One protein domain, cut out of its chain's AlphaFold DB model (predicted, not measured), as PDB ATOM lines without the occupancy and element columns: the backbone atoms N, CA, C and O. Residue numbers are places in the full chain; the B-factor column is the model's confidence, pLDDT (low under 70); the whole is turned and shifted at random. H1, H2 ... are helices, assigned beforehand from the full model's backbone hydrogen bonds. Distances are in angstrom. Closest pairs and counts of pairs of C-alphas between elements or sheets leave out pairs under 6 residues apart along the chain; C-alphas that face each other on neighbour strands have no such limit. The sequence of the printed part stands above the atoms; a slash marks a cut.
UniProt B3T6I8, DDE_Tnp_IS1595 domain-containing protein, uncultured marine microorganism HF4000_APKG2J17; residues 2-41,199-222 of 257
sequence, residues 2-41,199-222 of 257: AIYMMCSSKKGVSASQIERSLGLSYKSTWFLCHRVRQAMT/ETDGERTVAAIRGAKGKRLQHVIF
ATOM      1  N   ALA A   2      -8.096  49.029 -13.083       93.38
ATOM      2  CA  ALA A   2      -8.046  47.607 -13.488       93.38
ATOM      3  C   ALA A   2      -8.746  47.289 -14.826       93.38
ATOM      4  O   ALA A   2      -8.185  46.598 -15.672       93.38
ATOM      5  N   ILE A   3      -9.961  47.822 -15.023       95.44
ATOM      6  CA  ILE A   3     -10.735  47.628 -16.261       95.44
ATOM      7  C   ILE A   3      -9.960  48.175 -17.460       95.44
ATOM      8  O   ILE A   3      -9.782  47.460 -18.437       95.44
ATOM      9  N   TYR A   4      -9.434  49.398 -17.344       95.81
ATOM     10  CA  TYR A   4      -8.636  50.028 -18.394       95.81
ATOM     11  C   TYR A   4      -7.429  49.168 -18.786       95.81
ATOM     12  O   TYR A   4      -7.263  48.871 -19.960       95.81
ATOM     13  N   MET A   5      -6.655  48.671 -17.813       95.31
ATOM     14  CA  MET A   5      -5.491  47.806 -18.076       95.31
ATOM     15  C   MET A   5      -5.856  46.508 -18.818       95.31
ATOM     16  O   MET A   5      -5.097  46.041 -19.666       95.31
ATOM     17  N   MET A   6      -7.007  45.905 -18.498       95.75
ATOM     18  CA  MET A   6      -7.490  44.710 -19.199       95.75
ATOM     19  C   MET A   6      -8.015  45.034 -20.605       95.75
ATOM     20  O   MET A   6      -7.851  44.229 -21.519       95.75
ATOM     21  N   CYS A   7      -8.633  46.203 -20.786       94.75
ATOM     22  CA  CYS A   7      -9.197  46.655 -22.057       94.75
ATOM     23  C   CYS A   7      -8.143  47.163 -23.053       94.75
ATOM     24  O   CYS A   7      -8.336  46.983 -24.257       94.75
ATOM     25  N   SER A   8      -7.051  47.771 -22.579       93.69
ATOM     26  CA  SER A   8      -5.978  48.302 -23.431       93.69
ATOM     27  C   SER A   8      -4.966  47.238 -23.863       93.69
ATOM     28  O   SER A   8      -4.366  47.326 -24.935       93.69
ATOM     29  N   SER A   9      -4.802  46.157 -23.088       90.94
ATOM     30  CA  SER A   9      -3.894  45.075 -23.473       90.94
ATOM     31  C   SER A   9      -4.507  44.115 -24.505       90.94
ATOM     32  O   SER A   9      -5.247  43.175 -24.185       90.94
ATOM     33  N   LYS A  10      -4.095  44.257 -25.771       82.69
ATOM     34  CA  LYS A  10      -4.509  43.366 -26.877       82.69
ATOM     35  C   LYS A  10      -4.132  41.893 -26.683       82.69
ATOM     36  O   LYS A  10      -4.813  41.016 -27.209       82.69
ATOM     37  N   LYS A  11      -3.094  41.576 -25.900       85.25
ATOM     38  CA  LYS A  11      -2.696  40.186 -25.571       85.25
ATOM     39  C   LYS A  11      -3.125  39.737 -24.170       85.25
ATOM     40  O   LYS A  11      -2.927  38.579 -23.826       85.25
ATOM     41  N   GLY A  12      -3.772  40.619 -23.413       89.06
ATOM     42  CA  GLY A  12      -4.226  40.364 -22.053       89.06
ATOM     43  C   GLY A  12      -3.169  40.797 -21.048       89.06
ATOM     44  O   GLY A  12      -2.027  41.101 -21.398       89.06
ATOM     45  N   VAL A  13      -3.555  40.872 -19.784       93.88
ATOM     46  CA  VAL A  13      -2.669  41.271 -18.688       93.88
ATOM     47  C   VAL A  13      -2.739  40.223 -17.583       93.88
ATOM     48  O   VAL A  13      -3.800  39.652 -17.312       93.88
ATOM     49  N   SER A  14      -1.592  39.919 -16.975       93.56
ATOM     50  CA  SER A  14      -1.532  38.951 -15.883       93.56
ATOM     51  C   SER A  14      -2.139  39.541 -14.609       93.56
ATOM     52  O   SER A  14      -2.055  40.746 -14.354       93.56
ATOM     53  N   ALA A  15      -2.733  38.685 -13.774       93.81
ATOM     54  CA  ALA A  15      -3.253  39.121 -12.481       93.81
ATOM     55  C   ALA A  15      -2.131  39.694 -11.597       93.81
ATOM     56  O   ALA A  15      -2.351  40.700 -10.940       93.81
ATOM     57  N   SER A  16      -0.917  39.136 -11.654       93.81
ATOM     58  CA  SER A  16       0.252  39.656 -10.928       93.81
ATOM     59  C   SER A  16       0.696  41.041 -11.411       93.81
ATOM     60  O   SER A  16       1.163  41.850 -10.616       93.81
ATOM     61  N   GLN A  17       0.541  41.359 -12.701       94.75
ATOM     62  CA  GLN A  17       0.824  42.712 -13.183       94.75
ATOM     63  C   GLN A  17      -0.190  43.713 -12.623       94.75
ATOM     64  O   GLN A  17       0.207  44.769 -12.140       94.75
ATOM     65  N   ILE A  18      -1.482  43.375 -12.651       95.94
ATOM     66  CA  ILE A  18      -2.523  44.221 -12.051       95.94
ATOM     67  C   ILE A  18      -2.304  44.349 -10.538       95.94
ATOM     68  O   ILE A  18      -2.495  45.427  -9.988       95.94
ATOM     69  N   GLU A  19      -1.874  43.278  -9.873       96.25
ATOM     70  CA  GLU A  19      -1.604  43.249  -8.435       96.25
ATOM     71  C   GLU A  19      -0.562  44.302  -8.067       96.25
ATOM     72  O   GLU A  19      -0.840  45.180  -7.252       96.25
ATOM     73  N   ARG A  20       0.588  44.279  -8.756       95.75
ATOM     74  CA  ARG A  20       1.655  45.272  -8.580       95.75
ATOM     75  C   ARG A  20       1.180  46.693  -8.853       95.75
ATOM     76  O   ARG A  20       1.550  47.603  -8.125       95.75
ATOM     77  N   SER A  21       0.361  46.892  -9.886       95.88
ATOM     78  CA  SER A  21      -0.133  48.224 -10.249       95.88
ATOM     79  C   SER A  21      -1.192  48.781  -9.294       95.88
ATOM     80  O   SER A  21      -1.351  49.995  -9.233       95.88
ATOM     81  N   LEU A  22      -1.944  47.931  -8.587       95.50
ATOM     82  CA  LEU A  22      -3.022  48.362  -7.686       95.50
ATOM     83  C   LEU A  22      -2.671  48.260  -6.197       95.50
ATOM     84  O   LEU A  22      -3.438  48.759  -5.380       95.50
ATOM     85  N   GLY A  23      -1.579  47.582  -5.832       94.94
ATOM     86  CA  GLY A  23      -1.208  47.352  -4.430       94.94
ATOM     87  C   GLY A  23      -2.191  46.456  -3.664       94.94
ATOM     88  O   GLY A  23      -2.273  46.526  -2.443       94.94
ATOM     89  N   LEU A  24      -2.976  45.634  -4.370       94.69
ATOM     90  CA  LEU A  24      -3.925  44.687  -3.772       94.69
ATOM     91  C   LEU A  24      -3.272  43.317  -3.576       94.69
ATOM     92  O   LEU A  24      -2.283  43.007  -4.222       94.69
ATOM     93  N   SER A  25      -3.875  42.443  -2.767       95.00
ATOM     94  CA  SER A  25      -3.438  41.043  -2.708       95.00
ATOM     95  C   SER A  25      -3.760  40.289  -4.002       95.00
ATOM     96  O   SER A  25      -4.820  40.504  -4.603       95.00
ATOM     97  N   TYR A  26      -2.910  39.331  -4.390       92.56
ATOM     98  CA  TYR A  26      -3.128  38.482  -5.568       92.56
ATOM     99  C   TYR A  26      -4.539  37.888  -5.625       92.56
ATOM    100  O   TYR A  26      -5.204  37.955  -6.657       92.56
ATOM    101  N   LYS A  27      -5.042  37.351  -4.502       92.94
ATOM    102  CA  LYS A  27      -6.386  36.754  -4.418       92.94
ATOM    103  C   LYS A  27      -7.479  37.762  -4.787       92.94
ATOM    104  O   LYS A  27      -8.387  37.431  -5.553       92.94
ATOM    105  N   SER A  28      -7.378  38.986  -4.272       93.75
ATOM    106  CA  SER A  28      -8.335  40.063  -4.548       93.75
ATOM    107  C   SER A  28      -8.249  40.511  -6.002       93.75
ATOM    108  O   SER A  28      -9.273  40.623  -6.676       93.75
ATOM    109  N   THR A  29      -7.031  40.680  -6.516       95.25
ATOM    110  CA  THR A  29      -6.783  41.052  -7.911       95.25
ATOM    111  C   THR A  29      -7.289  39.998  -8.888       95.25
ATOM    112  O   THR A  29      -7.953  40.316  -9.874       95.25
ATOM    113  N   TRP A  30      -7.028  38.724  -8.615       93.31
ATOM    114  CA  TRP A  30      -7.488  37.614  -9.437       93.31
ATOM    115  C   TRP A  30      -9.020  37.553  -9.484       93.31
ATOM    116  O   TRP A  30      -9.609  37.402 -10.560       93.31
ATOM    117  N   PHE A  31      -9.684  37.747  -8.340       92.81
ATOM    118  CA  PHE A  31     -11.141  37.838  -8.282       92.81
ATOM    119  C   PHE A  31     -11.675  39.070  -9.028       92.81
ATOM    120  O   PHE A  31     -12.646  38.959  -9.781       92.81
ATOM    121  N   LEU A  32     -11.017  40.226  -8.888       94.12
ATOM    122  CA  LEU A  32     -11.337  41.447  -9.628       94.12
ATOM    123  C   LEU A  32     -11.257  41.215 -11.141       94.12
ATOM    124  O   LEU A  32     -12.216  41.525 -11.844       94.12
ATOM    125  N   CYS A  33     -10.184  40.592 -11.637       95.25
ATOM    126  CA  CYS A  33     -10.043  40.249 -13.053       95.25
ATOM    127  C   CYS A  33     -11.230  39.409 -13.538       95.25
ATOM    128  O   CYS A  33     -11.822  39.700 -14.573       95.25
ATOM    129  N   HIS A  34     -11.647  38.398 -12.770       93.88
ATOM    130  CA  HIS A  34     -12.820  37.591 -13.121       93.88
ATOM    131  C   HIS A  34     -14.126  38.380 -13.152       93.88
ATOM    132  O   HIS A  34     -14.982  38.086 -13.986       93.88
ATOM    133  N   ARG A  35     -14.291  39.381 -12.284       93.19
ATOM    134  CA  ARG A  35     -15.448  40.284 -12.339       93.19
ATOM    135  C   ARG A  35     -15.440  41.130 -13.605       93.19
ATOM    136  O   ARG A  35     -16.489  41.271 -14.226       93.19
ATOM    137  N   VAL A  36     -14.277  41.638 -14.008       94.81
ATOM    138  CA  VAL A  36     -14.133  42.388 -15.264       94.81
ATOM    139  C   VAL A  36     -14.450  41.496 -16.467       94.81
ATOM    140  O   VAL A  36     -15.259  41.877 -17.307       94.81
ATOM    141  N   ARG A  37     -13.943  40.257 -16.502       94.62
ATOM    142  CA  ARG A  37     -14.312  39.274 -17.541       94.62
ATOM    143  C   ARG A  37     -15.811  38.992 -17.582       94.62
ATOM    144  O   ARG A  37     -16.392  38.845 -18.650       94.62
ATOM    145  N   GLN A  38     -16.457  38.922 -16.417       92.88
ATOM    146  CA  GLN A  38     -17.906  38.757 -16.348       92.88
ATOM    147  C   GLN A  38     -18.634  39.984 -16.921       92.88
ATOM    148  O   GLN A  38     -19.613  39.813 -17.647       92.88
ATOM    149  N   ALA A  39     -18.147  41.199 -16.653       93.19
ATOM    150  CA  ALA A  39     -18.684  42.432 -17.225       93.19
ATOM    151  C   ALA A  39     -18.590  42.459 -18.762       93.19
ATOM    152  O   ALA A  39     -19.550  42.855 -19.418       93.19
ATOM    153  N   MET A  40     -17.499  41.926 -19.321       94.50
ATOM    154  CA  MET A  40     -17.253  41.806 -20.768       94.50
ATOM    155  C   MET A  40     -18.186  40.822 -21.501       94.50
ATOM    156  O   MET A  40     -18.184  40.778 -22.724       94.50
ATOM    157  N   THR A  41     -19.002  40.042 -20.786       90.94
ATOM    158  CA  THR A  41     -19.972  39.119 -21.406       90.94
ATOM    159  C   THR A  41     -21.046  39.893 -22.186       90.94
ATOM    160  O   THR A  41     -21.729  40.723 -21.585       90.94
ATOM    161  N   GLU A 199     -12.062  49.935 -31.888       95.00
ATOM    162  CA  GLU A 199     -12.345  50.989 -30.915       95.00
ATOM    163  C   GLU A 199     -11.065  51.464 -30.210       95.00
ATOM    164  O   GLU A 199     -10.063  50.735 -30.108       95.00
ATOM    165  N   THR A 200     -11.114  52.661 -29.635       96.50
ATOM    166  CA  THR A 200     -10.070  53.165 -28.736       96.50
ATOM    167  C   THR A 200     -10.066  52.410 -27.399       96.50
ATOM    168  O   THR A 200     -11.029  51.741 -27.005       96.50
ATOM    169  N   ASP A 201      -8.967  52.519 -26.647       95.75
ATOM    170  CA  ASP A 201      -8.870  51.936 -25.300       95.75
ATOM    171  C   ASP A 201      -9.921  52.517 -24.340       95.75
ATOM    172  O   ASP A 201     -10.467  51.796 -23.495       95.75
ATOM    173  N   GLY A 202     -10.241  53.806 -24.495       96.25
ATOM    174  CA  GLY A 202     -11.278  54.494 -23.729       96.25
ATOM    175  C   GLY A 202     -12.670  53.930 -24.007       96.25
ATOM    176  O   GLY A 202     -13.364  53.525 -23.072       96.25
ATOM    177  N   GLU A 203     -13.052  53.813 -25.280       96.81
ATOM    178  CA  GLU A 203     -14.351  53.266 -25.697       96.81
ATOM    179  C   GLU A 203     -14.534  51.816 -25.240       96.81
ATOM    180  O   GLU A 203     -15.558  51.478 -24.637       96.81
ATOM    181  N   ARG A 204     -13.504  50.971 -25.407       95.69
ATOM    182  CA  ARG A 204     -13.491  49.609 -24.842       95.69
ATOM    183  C   ARG A 204     -13.720  49.613 -23.337       95.69
ATOM    184  O   ARG A 204     -14.499  48.808 -22.826       95.69
ATOM    185  N   THR A 205     -13.044  50.501 -22.617       96.12
ATOM    186  CA  THR A 205     -13.166  50.594 -21.158       96.12
ATOM    187  C   THR A 205     -14.582  50.986 -20.747       96.12
ATOM    188  O   THR A 205     -15.172  50.339 -19.879       96.12
ATOM    189  N   VAL A 206     -15.166  51.993 -21.401       96.38
ATOM    190  CA  VAL A 206     -16.547  52.430 -21.150       96.38
ATOM    191  C   VAL A 206     -17.540  51.308 -21.454       96.38
ATOM    192  O   VAL A 206     -18.440  51.055 -20.650       96.38
ATOM    193  N   ALA A 207     -17.366  50.582 -22.560       95.00
ATOM    194  CA  ALA A 207     -18.215  49.444 -22.903       95.00
ATOM    195  C   ALA A 207     -18.147  48.326 -21.849       95.00
ATOM    196  O   ALA A 207     -19.186  47.808 -21.434       95.00
ATOM    197  N   ALA A 208     -16.951  47.995 -21.349       94.69
ATOM    198  CA  ALA A 208     -16.788  47.013 -20.277       94.69
ATOM    199  C   ALA A 208     -17.457  47.468 -18.966       94.69
ATOM    200  O   ALA A 208     -18.098  46.662 -18.291       94.69
ATOM    201  N   ILE A 209     -17.367  48.760 -18.621       94.81
ATOM    202  CA  ILE A 209     -18.047  49.339 -17.449       94.81
ATOM    203  C   ILE A 209     -19.568  49.244 -17.603       94.81
ATOM    204  O   ILE A 209     -20.244  48.765 -16.692       94.81
ATOM    205  N   ARG A 210     -20.117  49.634 -18.761       93.62
ATOM    206  CA  ARG A 210     -21.556  49.502 -19.056       93.62
ATOM    207  C   ARG A 210     -22.009  48.048 -18.936       93.62
ATOM    208  O   ARG A 210     -23.029  47.770 -18.308       93.62
ATOM    209  N   GLY A 211     -21.200  47.119 -19.447       91.81
ATOM    210  CA  GLY A 211     -21.436  45.683 -19.353       91.81
ATOM    211  C   GLY A 211     -21.443  45.130 -17.924       91.81
ATOM    212  O   GLY A 211     -21.989  44.050 -17.705       91.81
ATOM    213  N   ALA A 212     -20.893  45.844 -16.938       91.25
ATOM    214  CA  ALA A 212     -20.912  45.419 -15.539       91.25
ATOM    215  C   ALA A 212     -22.286  45.600 -14.870       91.25
ATOM    216  O   ALA A 212     -22.571  44.926 -13.874       91.25
ATOM    217  N   LYS A 213     -23.144  46.490 -15.393       89.06
ATOM    218  CA  LYS A 213     -24.450  46.798 -14.795       89.06
ATOM    219  C   LYS A 213     -25.304  45.530 -14.689       89.06
ATOM    220  O   LYS A 213     -25.459  44.787 -15.653       89.06
ATOM    221  N   GLY A 214     -25.834  45.264 -13.493       83.69
ATOM    222  CA  GLY A 214     -26.684  44.097 -13.220       83.69
ATOM    223  C   GLY A 214     -25.957  42.746 -13.175       83.69
ATOM    224  O   GLY A 214     -26.583  41.737 -12.854       83.69
ATOM    225  N   LYS A 215     -24.642  42.690 -13.438       87.31
ATOM    226  CA  LYS A 215     -23.862  41.447 -13.379       87.31
ATOM    227  C   LYS A 215     -23.134  41.328 -12.049       87.31
ATOM    228  O   LYS A 215     -22.286  42.151 -11.699       87.31
ATOM    229  N   ARG A 216     -23.400  40.242 -11.325       79.31
ATOM    230  CA  ARG A 216     -22.691  39.905 -10.088       79.31
ATOM    231  C   ARG A 216     -21.990  38.568 -10.236       79.31
ATOM    232  O   ARG A 216     -22.610  37.563 -10.558       79.31
ATOM    233  N   LEU A 217     -20.694  38.564  -9.945       79.44
ATOM    234  CA  LEU A 217     -19.947  37.335  -9.747       79.44
ATOM    235  C   LEU A 217     -19.907  37.031  -8.251       79.44
ATOM    236  O   LEU A 217     -19.317  37.793  -7.486       79.44
ATOM    237  N   GLN A 218     -20.560  35.953  -7.831       64.31
ATOM    238  CA  GLN A 218     -20.507  35.520  -6.437       64.31
ATOM    239  C   GLN A 218     -19.196  34.771  -6.174       64.31
ATOM    240  O   GLN A 218     -18.695  34.040  -7.033       64.31
ATOM    241  N   HIS A 219     -18.615  34.989  -4.994       49.03
ATOM    242  CA  HIS A 219     -17.421  34.277  -4.564       49.03
ATOM    243  C   HIS A 219     -17.814  32.837  -4.228       49.03
ATOM    244  O   HIS A 219     -18.360  32.560  -3.166       49.03
ATOM    245  N   VAL A 220     -17.544  31.917  -5.146       48.47
ATOM    246  CA  VAL A 220     -17.687  30.490  -4.873       48.47
ATOM    247  C   VAL A 220     -16.452  30.084  -4.085       48.47
ATOM    248  O   VAL A 220     -15.345  30.090  -4.622       48.47
ATOM    249  N   ILE A 221     -16.615  29.801  -2.795       37.59
ATOM    250  CA  ILE A 221     -15.568  29.133  -2.024       37.59
ATOM    251  C   ILE A 221     -15.455  27.735  -2.631       37.59
ATOM    252  O   ILE A 221     -16.334  26.899  -2.441       37.59
ATOM    253  N   PHE A 222     -14.414  27.500  -3.428       37.09
ATOM    254  CA  PHE A 222     -14.103  26.146  -3.861       37.09
ATOM    255  C   PHE A 222     -13.700  25.356  -2.614       37.09
ATOM    256  O   PHE A 222     -12.798  25.805  -1.899       37.09
TER     257      PHE A 222
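Overview. This is residues 2 to 41 and 199 to 222 of the 257 residues of the protein "DDE_Tnp_IS1595 domain-containing protein" of uncultured marine microorganism HF4000_APKG2J17 (UniProt B3T6I8). H3 and H4 meet near their ends as an L, with H1 in its opening and H2 across the beginning of H3. A tail, residues 213 to 222, leads past H3. The printed part, 64 residues with four named helices and no named strand, is all helix and compact: the radius of gyration of the C-alphas is 11.8 A, the spans 36 by 28 by 18 A.

Arrangement. Start at H1, residues 2 to 8; it touches H4, residues 201 to 212, closest at C-alphas 8 and 201, 5.0 A. H3, residues 26 to 39, is about perpendicular, 80 degrees, to H2, residues 15 to 22, closest at C-alphas 30 and 15, 5.4 A. H3 touches H4 with residues 36 to 39 alone, closest at C-alphas 39 and 212, 4.1 A. Every helix O i to N i+4 pair is within hydrogen-bond range.

Along the chain. Find C-alpha 2 at (-8.046, 47.607, -13.488), where H1 begins, and C-alpha 212 at (-20.912, 45.419, -15.539), where H4 ends.

Size, cuts and confidence. Residues 42 to 198 are cut out, a 17.0 A gap. Residues 218 to 222 have pLDDT under 70.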